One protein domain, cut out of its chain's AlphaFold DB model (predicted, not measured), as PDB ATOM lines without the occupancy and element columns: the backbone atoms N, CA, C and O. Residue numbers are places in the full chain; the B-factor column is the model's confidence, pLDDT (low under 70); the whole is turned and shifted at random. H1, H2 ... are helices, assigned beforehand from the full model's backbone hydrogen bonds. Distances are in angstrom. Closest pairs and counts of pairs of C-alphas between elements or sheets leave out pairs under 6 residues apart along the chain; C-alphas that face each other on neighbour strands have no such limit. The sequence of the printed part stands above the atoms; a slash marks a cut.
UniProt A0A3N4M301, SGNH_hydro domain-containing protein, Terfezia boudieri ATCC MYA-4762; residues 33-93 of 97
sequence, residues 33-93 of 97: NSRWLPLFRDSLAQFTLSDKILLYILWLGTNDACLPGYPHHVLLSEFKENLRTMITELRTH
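What this domain is: This is residues 33 to 93 of the 97 residues of the protein "SGNH_hydro domain-containing protein" of Terfezia boudieri ATCC MYA-4762 (UniProt A0A3N4M301). Two helices run the same way, nearly side by side, in a loose rod, joined by one long stretch with no named element. From the end of H1 this stretch sticks out with residues 46 to 52, folds back along the rod, and loops round at its far end before H2 begins. The printed part has 61 residues with two named helices, H1 then H2, and no named strand; the class is all helix, though under half of the residues, 26, are in named elements. The whole is loose, with a radius of gyration of the C-alphas of 13.2 A, and spans 44 by 17 by 16 A.

Where its parts are: Begin at Asn 33, the first printed residue, and go on to C-alpha 37 at (18.582, -26.507, 35.218), where H1 begins; it holds residues 37 to 45 and is 12.6 A long from first to last C-alpha. Find C-alpha 76 at (4.293, -20.579, 32.047); from there H2, residues 76 to 92, runs 24.4 A to C-alpha 92 at (21.101, -21.396, 49.711).

How they stand to each other: Look at the C-alphas of Leu 37 and Asn 82, the closest of H1 and H2, 7.4 A apart. The two helices are close but not clearly touching, with 2 pairs of C-alphas within 8 A. Their lines stand at a shallow tilt of 15 degrees, the same way, and their centres are 12.9 A apart. In H1 and H2 every O i to N i+4 pair is within hydrogen-bond range.

The domain as a whole: The two C-alphas farthest apart are those of Ser 50 and Gly 69, at 44.3 A. The printed part, residues 33 to 93, has no cut. The link from H1 to H2 is long, with 30 residues, 46 to 75, of which 46 to 52 stand free. The mean pLDDT of the printed part is 89.2; look to residues 48 to 51 for the values under 70.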
ATOM      1  N   ASN A  33      16.778 -22.248  27.788       94.06
ATOM      2  CA  ASN A  33      15.527 -22.071  28.519       94.06
ATOM      3  C   ASN A  33      15.640 -22.640  29.950       94.06
ATOM      4  O   ASN A  33      16.671 -23.186  30.352       94.06
ATOM      5  N   SER A  34      14.572 -22.520  30.730       94.56
ATOM      6  CA  SER A  34      14.563 -22.891  32.145       94.56
ATOM      7  C   SER A  34      14.571 -24.396  32.448       94.56
ATOM      8  O   SER A  34      14.861 -24.762  33.587       94.56
ATOM      9  N   ARG A  35      14.332 -25.278  31.464       94.12
ATOM     10  CA  ARG A  35      14.418 -26.742  31.651       94.12
ATOM     11  C   ARG A  35      15.847 -27.231  31.827       94.12
ATOM     12  O   ARG A  35      16.072 -28.264  32.452       94.12
ATOM     13  N   TRP A  36      16.828 -26.496  31.310       88.62
ATOM     14  CA  TRP A  36      18.237 -26.878  31.399       88.62
ATOM     15  C   TRP A  36      18.886 -26.504  32.744       88.62
ATOM     16  O   TRP A  36      20.052 -26.111  32.813       88.62
ATOM     17  N   LEU A  37      18.140 -26.693  33.836       82.75
ATOM     18  CA  LEU A  37      18.582 -26.507  35.218       82.75
ATOM     19  C   LEU A  37      19.868 -27.282  35.590       82.75
ATOM     20  O   LEU A  37      20.673 -26.727  36.337       82.75
ATOM     21  N   PRO A  38      20.140 -28.505  35.083       83.38
ATOM     22  CA  PRO A  38      21.402 -29.191  35.383       83.38
ATOM     23  C   PRO A  38      22.637 -28.368  35.009       83.38
ATOM     24  O   PRO A  38      23.564 -28.238  35.795       83.38
ATOM     25  N   LEU A  39      22.602 -27.705  33.857       83.19
ATOM     26  CA  LEU A  39      23.718 -26.892  33.380       83.19
ATOM     27  C   LEU A  39      23.813 -25.539  34.101       83.19
ATOM     28  O   LEU A  39      24.901 -24.983  34.237       83.19
ATOM     29  N   PHE A  40      22.700 -25.043  34.651       86.06
ATOM     30  CA  PHE A  40      22.737 -23.966  35.642       86.06
ATOM     31  C   PHE A  40      23.486 -24.404  36.913       86.06
ATOM     32  O   PHE A  40      24.358 -23.674  37.383       86.06
ATOM     33  N   ARG A  41      23.234 -25.612  37.429       85.56
ATOM     34  CA  ARG A  41      23.959 -26.153  38.595       85.56
ATOM     35  C   ARG A  41      25.440 -26.372  38.309       85.56
ATOM     36  O   ARG A  41      26.267 -26.005  39.138       85.56
ATOM     37  N   ASP A  42      25.781 -26.875  37.125       85.69
ATOM     38  CA  ASP A  42      27.178 -27.011  36.697       85.69
ATOM     39  C   ASP A  42      27.887 -25.650  36.683       85.69
ATOM     40  O   ASP A  42      29.044 -25.542  37.086       85.69
ATOM     41  N   SER A  43      27.182 -24.582  36.285       82.62
ATOM     42  CA  SER A  43      27.725 -23.221  36.341       82.62
ATOM     43  C   SER A  43      27.937 -22.722  37.775       82.62
ATOM     44  O   SER A  43      28.903 -22.001  38.020       82.62
ATOM     45  N   LEU A  44      27.089 -23.141  38.727       80.19
ATOM     46  CA  LEU A  44      27.237 -22.820  40.149       80.19
ATOM     47  C   LEU A  44      28.419 -23.555  40.791       80.19
ATOM     48  O   LEU A  44      29.163 -22.974  41.575       80.19
ATOM     49  N   ALA A  45      28.654 -24.810  40.418       78.50
ATOM     50  CA  ALA A  45      29.768 -25.590  40.954       78.50
ATOM     51  C   ALA A  45      31.154 -25.020  40.583       78.50
ATOM     52  O   ALA A  45      32.152 -25.358  41.215       78.50
ATOM     53  N   GLN A  46      31.229 -24.152  39.568       73.56
ATOM     54  CA  GLN A  46      32.469 -23.506  39.128       73.56
ATOM     55  C   GLN A  46      32.869 -22.283  39.966       73.56
ATOM     56  O   GLN A  46      33.946 -21.730  39.733       73.56
ATOM     57  N   PHE A  47      32.033 -21.819  40.900       72.56
ATOM     58  CA  PHE A  47      32.421 -20.739  41.806       72.56
ATOM     59  C   PHE A  47      33.415 -21.280  42.848       72.56
ATOM     60  O   PHE A  47      33.075 -22.137  43.664       72.56
ATOM     61  N   THR A  48      34.663 -20.808  42.813       62.91
ATOM     62  CA  THR A  48      35.685 -21.187  43.798       62.91
ATOM     63  C   THR A  48      35.419 -20.520  45.146       62.91
ATOM     64  O   THR A  48      34.984 -19.375  45.213       62.91
ATOM     65  N   LEU A  49      35.711 -21.244  46.233       56.41
ATOM     66  CA  LEU A  49      35.371 -20.892  47.623       56.41
ATOM     67  C   LEU A  49      36.051 -19.622  48.180       56.41
ATOM     68  O   LEU A  49      35.818 -19.272  49.334       56.41
ATOM     69  N   SER A  50      36.911 -18.956  47.409       59.09
ATOM     70  CA  SER A  50      37.675 -17.787  47.859       59.09
ATOM     71  C   SER A  50      36.865 -16.493  47.909       59.09
ATOM     72  O   SER A  50      37.260 -15.583  48.633       59.09
ATOM     73  N   ASP A  51      35.744 -16.403  47.186       66.69
ATOM     74  CA  ASP A  51      35.115 -15.115  46.893       66.69
ATOM     75  C   ASP A  51      33.646 -15.055  47.330       66.69
ATOM     76  O   ASP A  51      32.821 -15.902  46.981       66.69
ATOM     77  N   LYS A  52      33.311 -14.008  48.096       83.44
ATOM     78  CA  LYS A  52      31.932 -13.686  48.476       83.44
ATOM     79  C   LYS A  52      31.166 -13.195  47.252       83.44
ATOM     80  O   LYS A  52      31.575 -12.232  46.602       83.44
ATOM     81  N   ILE A  53      30.009 -13.792  46.978       87.81
ATOM     82  CA  ILE A  53      29.176 -13.373  45.851       87.81
ATOM     83  C   ILE A  53      28.363 -12.140  46.248       87.81
ATOM     84  O   ILE A  53      27.565 -12.168  47.182       87.81
ATOM     85  N   LEU A  54      28.567 -11.037  45.520       89.44
ATOM     86  CA  LEU A  54      27.893  -9.760  45.781       89.44
ATOM     87  C   LEU A  54      26.519  -9.662  45.105       89.44
ATOM     88  O   LEU A  54      25.612  -9.022  45.631       89.44
ATOM     89  N   LEU A  55      26.383 -10.247  43.911       89.50
ATOM     90  CA  LEU A  55      25.189 -10.132  43.080       89.50
ATOM     91  C   LEU A  55      25.102 -11.294  42.088       89.50
ATOM     92  O   LEU A  55      26.061 -11.581  41.377       89.50
ATOM     93  N   TYR A  56      23.911 -11.879  41.972       90.50
ATOM     94  CA  TYR A  56      23.540 -12.731  40.846       90.50
ATOM     95  C   TYR A  56      22.645 -11.964  39.874       90.50
ATOM     96  O   TYR A  56      21.696 -11.297  40.288       90.50
ATOM     97  N   ILE A  57      22.913 -12.103  38.575       91.06
ATOM     98  CA  ILE A  57      22.056 -11.591  37.502       91.06
ATOM     99  C   ILE A  57      21.601 -12.787  36.668       91.06
ATOM    100  O   ILE A  57      22.403 -13.401  35.969       91.06
ATOM    101  N   LEU A  58      20.312 -13.118  36.745       90.31
ATOM    102  CA  LEU A  58      19.709 -14.178  35.943       90.31
ATOM    103  C   LEU A  58      18.972 -13.558  34.753       90.31
ATOM    104  O   LEU A  58      17.935 -12.918  34.928       90.31
ATOM    105  N   TRP A  59      19.500 -13.761  33.546       89.94
ATOM    106  CA  TRP A  59      18.858 -13.332  32.304       89.94
ATOM    107  C   TRP A  59      18.326 -14.553  31.548       89.94
ATOM    108  O   TRP A  59      19.054 -15.209  30.807       89.94
ATOM    109  N   LEU A  60      17.057 -14.888  31.788       91.25
ATOM    110  CA  LEU A  60      16.407 -16.110  31.307       91.25
ATOM    111  C   LEU A  60      14.934 -15.835  30.963       91.25
ATOM    112  O   LEU A  60      14.339 -14.908  31.509       91.25
ATOM    113  N   GLY A  61      14.343 -16.645  30.081       93.38
ATOM    114  CA  GLY A  61      12.905 -16.621  29.781       93.38
ATOM    115  C   GLY A  61      12.551 -16.295  28.329       93.38
ATOM    116  O   GLY A  61      11.472 -16.660  27.872       93.38
ATOM    117  N   THR A  62      13.449 -15.670  27.561       94.31
ATOM    118  CA  THR A  62      13.176 -15.361  26.143       94.31
ATOM    119  C   THR A  62      12.994 -16.630  25.310       94.31
ATOM    120  O   THR A  62      12.075 -16.704  24.500       94.31
ATOM    121  N   ASN A  63      13.835 -17.647  25.531       95.38
ATOM    122  CA  ASN A  63      13.729 -18.922  24.817       95.38
ATOM    123  C   ASN A  63      12.529 -19.748  25.307       95.38
ATOM    124  O   ASN A  63      11.857 -20.372  24.492       95.38
ATOM    125  N   ASP A  64      12.214 -19.701  26.605       96.81
ATOM    126  CA  ASP A  64      11.015 -20.313  27.194       96.81
ATOM    127  C   ASP A  64       9.725 -19.805  26.542       96.81
ATOM    128  O   ASP A  64       8.806 -20.581  26.275       96.81
ATOM    129  N   ALA A  65       9.680 -18.502  26.247       96.75
ATOM    130  CA  ALA A  65       8.549 -17.819  25.631       96.75
ATOM    131  C   ALA A  65       8.388 -18.102  24.124       96.75
ATOM    132  O   ALA A  65       7.542 -17.483  23.475       96.75
ATOM    133  N   CYS A  66       9.174 -19.022  23.551       96.31
ATOM    134  CA  CYS A  66       8.964 -19.487  22.183       96.31
ATOM    135  C   CYS A  66       7.531 -20.023  22.014       96.31
ATOM    136  O   CYS A  66       6.921 -20.488  22.976       96.31
ATOM    137  N   LEU A  67       6.969 -19.951  20.807       96.25
ATOM    138  CA  LEU A  67       5.587 -20.375  20.569       96.25
ATOM    139  C   LEU A  67       5.406 -21.883  20.840       96.25
ATOM    140  O   LEU A  67       6.346 -22.661  20.652       96.25
ATOM    141  N   PRO A  68       4.200 -22.331  21.230       95.94
ATOM    142  CA  PRO A  68       3.897 -23.756  21.304       95.94
ATOM    143  C   PRO A  68       4.225 -24.472  19.986       95.94
ATOM    144  O   PRO A  68       3.966 -23.948  18.905       95.94
ATOM    145  N   GLY A  69       4.804 -25.670  20.082       94.06
ATOM    146  CA  GLY A  69       5.260 -26.454  18.927       94.06
ATOM    147  C   GLY A  69       6.748 -26.296  18.594       94.06
ATOM    148  O   GLY A  69       7.280 -27.100  17.835       94.06
ATOM    149  N   TYR A  70       7.444 -25.328  19.198       95.00
ATOM    150  CA  TYR A  70       8.896 -25.200  19.078       95.00
ATOM    151  C   TYR A  70       9.624 -25.902  20.239       95.00
ATOM    152  O   TYR A  70       9.131 -25.871  21.370       95.00
ATOM    153  N   PRO A  71      10.829 -26.470  20.018       91.50
ATOM    154  CA  PRO A  71      11.570 -27.207  21.052       91.50
ATOM    155  C   PRO A  71      11.890 -26.399  22.317       91.50
ATOM    156  O   PRO A  71      12.012 -26.961  23.404       91.50
ATOM    157  N   HIS A  72      12.025 -25.079  22.182       94.75
ATOM    158  CA  HIS A  72      12.379 -24.192  23.289       94.75
ATOM    159  C   HIS A  72      11.180 -23.775  24.148       94.75
ATOM    160  O   HIS A  72      11.402 -23.249  25.236       94.75
ATOM    161  N   HIS A  73       9.942 -24.034  23.703       96.44
ATOM    162  CA  HIS A  73       8.736 -23.648  24.432       96.44
ATOM    163  C   HIS A  73       8.664 -24.314  25.808       96.44
ATOM    164  O   HIS A  73       8.737 -25.544  25.936       96.44
ATOM    165  N   VAL A  74       8.452 -23.488  26.829       97.00
ATOM    166  CA  VAL A  74       8.200 -23.913  28.205       97.00
ATOM    167  C   VAL A  74       6.872 -23.322  28.659       97.00
ATOM    168  O   VAL A  74       6.582 -22.145  28.441       97.00
ATOM    169  N   LEU A  75       6.045 -24.145  29.305       97.56
ATOM    170  CA  LEU A  75       4.769 -23.684  29.845       97.56
ATOM    171  C   LEU A  75       5.009 -22.645  30.942       97.56
ATOM    172  O   LEU A  75       5.922 -22.781  31.752       97.56
ATOM    173  N   LEU A  76       4.140 -21.636  31.041       97.06
ATOM    174  CA  LEU A  76       4.293 -20.579  32.047       97.06
ATOM    175  C   LEU A  76       4.334 -21.123  33.487       97.06
ATOM    176  O   LEU A  76       5.049 -20.586  34.330       97.06
ATOM    177  N   SER A  77       3.558 -22.168  33.786       97.69
ATOM    178  CA  SER A  77       3.581 -22.838  35.092       97.69
ATOM    179  C   SER A  77       4.935 -23.483  35.377       97.69
ATOM    180  O   SER A  77       5.469 -23.321  36.470       97.69
ATOM    181  N   GLU A  78       5.501 -24.157  34.382       97.44
ATOM    182  CA  GLU A  78       6.799 -24.818  34.461       97.44
ATOM    183  C   GLU A  78       7.943 -23.804  34.584       97.44
ATOM    184  O   GLU A  78       8.763 -23.920  35.487       97.44
ATOM    185  N   PHE A  79       7.946 -22.744  33.768       96.88
ATOM    186  CA  PHE A  79       8.918 -21.651  33.875       96.88
ATOM    187  C   PHE A  79       8.926 -21.034  35.280       96.88
ATOM    188  O   PHE A  79       9.989 -20.798  35.855       96.88
ATOM    189  N   LYS A  80       7.741 -20.799  35.862       97.44
ATOM    190  CA  LYS A  80       7.618 -20.275  37.231       97.44
ATOM    191  C   LYS A  80       8.232 -21.218  38.260       97.44
ATOM    192  O   LYS A  80       8.845 -20.733  39.207       97.44
ATOM    193  N   GLU A  81       8.046 -22.523  38.103       97.88
ATOM    194  CA  GLU A  81       8.619 -23.503  39.022       97.88
ATOM    195  C   GLU A  81      10.139 -23.570  38.884       97.88
ATOM    196  O   GLU A  81      10.845 -23.359  39.868       97.88
ATOM    197  N   ASN A  82      10.645 -23.697  37.656       96.50
ATOM    198  CA  ASN A  82      12.079 -23.702  37.378       96.50
ATOM    199  C   ASN A  82      12.766 -22.447  37.939       96.50
ATOM    200  O   ASN A  82      13.814 -22.537  38.581       96.50
ATOM    201  N   LEU A  83      12.154 -21.271  37.763       96.06
ATOM    202  CA  LEU A  83      12.680 -20.014  38.291       96.06
ATOM    203  C   LEU A  83      12.706 -19.992  39.827       96.06
ATOM    204  O   LEU A  83      13.676 -19.510  40.413       96.06
ATOM    205  N   ARG A  84      11.678 -20.528  40.500       96.88
ATOM    206  CA  ARG A  84      11.678 -20.660  41.968       96.88
ATOM    207  C   ARG A  84      12.776 -21.595  42.447       96.88
ATOM    208  O   ARG A  84      13.447 -21.266  43.428       96.88
ATOM    209  N   THR A  85      12.984 -22.717  41.759       95.81
ATOM    210  CA  THR A  85      14.071 -23.648  42.068       95.81
ATOM    211  C   THR A  85      15.426 -22.956  41.938       95.81
ATOM    212  O   THR A  85      16.181 -22.942  42.906       95.81
ATOM    213  N   MET A  86      15.696 -22.279  40.813       94.25
ATOM    214  CA  MET A  86      16.947 -21.533  40.604       94.25
ATOM    215  C   MET A  86      17.178 -20.483  41.695       94.25
ATOM    216  O   MET A  86      18.252 -20.431  42.284       94.25
ATOM    217  N   ILE A  87      16.170 -19.663  42.013       93.88
ATOM    218  CA  ILE A  87      16.288 -18.631  43.058       93.88
ATOM    219  C   ILE A  87      16.574 -19.256  44.426       93.88
ATOM    220  O   ILE A  87      17.356 -18.701  45.199       93.88
ATOM    221  N   THR A  88      15.944 -20.390  44.737       94.50
ATOM    222  CA  THR A  88      16.191 -21.110  45.991       94.50
ATOM    223  C   THR A  88      17.640 -21.579  46.052       94.50
ATOM    224  O   THR A  88      18.319 -21.263  47.024       94.50
ATOM    225  N   GLU A  89      18.139 -22.214  44.988       91.00
ATOM    226  CA  GLU A  89      19.528 -22.678  44.893       91.00
ATOM    227  C   GLU A  89      20.541 -21.532  45.058       91.00
ATOM    228  O   GLU A  89      21.483 -21.669  45.837       91.00
ATOM    229  N   LEU A  90      20.314 -20.373  44.421       91.00
ATOM    230  CA  LEU A  90      21.169 -19.182  44.579       91.00
ATOM    231  C   LEU A  90      21.196 -18.661  46.023       91.00
ATOM    232  O   LEU A  90      22.247 -18.275  46.534       91.00
ATOM    233  N   ARG A  91      20.039 -18.639  46.693       89.75
ATOM    234  CA  ARG A  91      19.915 -18.142  48.074       89.75
ATOM    235  C   ARG A  91      20.547 -19.077  49.093       89.75
ATOM    236  O   ARG A  91      21.058 -18.607  50.102       89.75
ATOM    237  N   THR A  92      20.493 -20.382  48.843       89.25
ATOM    238  CA  THR A  92      21.101 -21.396  49.711       89.25
ATOM    239  C   THR A  92      22.564 -21.673  49.371       89.25
ATOM    240  O   THR A  92      23.202 -22.466  50.059       89.25
ATOM    241  N   HIS A  93      23.098 -21.056  48.313       85.31
ATOM    242  CA  HIS A  93      24.479 -21.254  47.898       85.31
ATOM    243  C   HIS A  93      25.448 -20.776  49.001       85.31
ATOM    244  O   HIS A  93      25.297 -19.650  49.484       85.31
TER     245      HIS A  93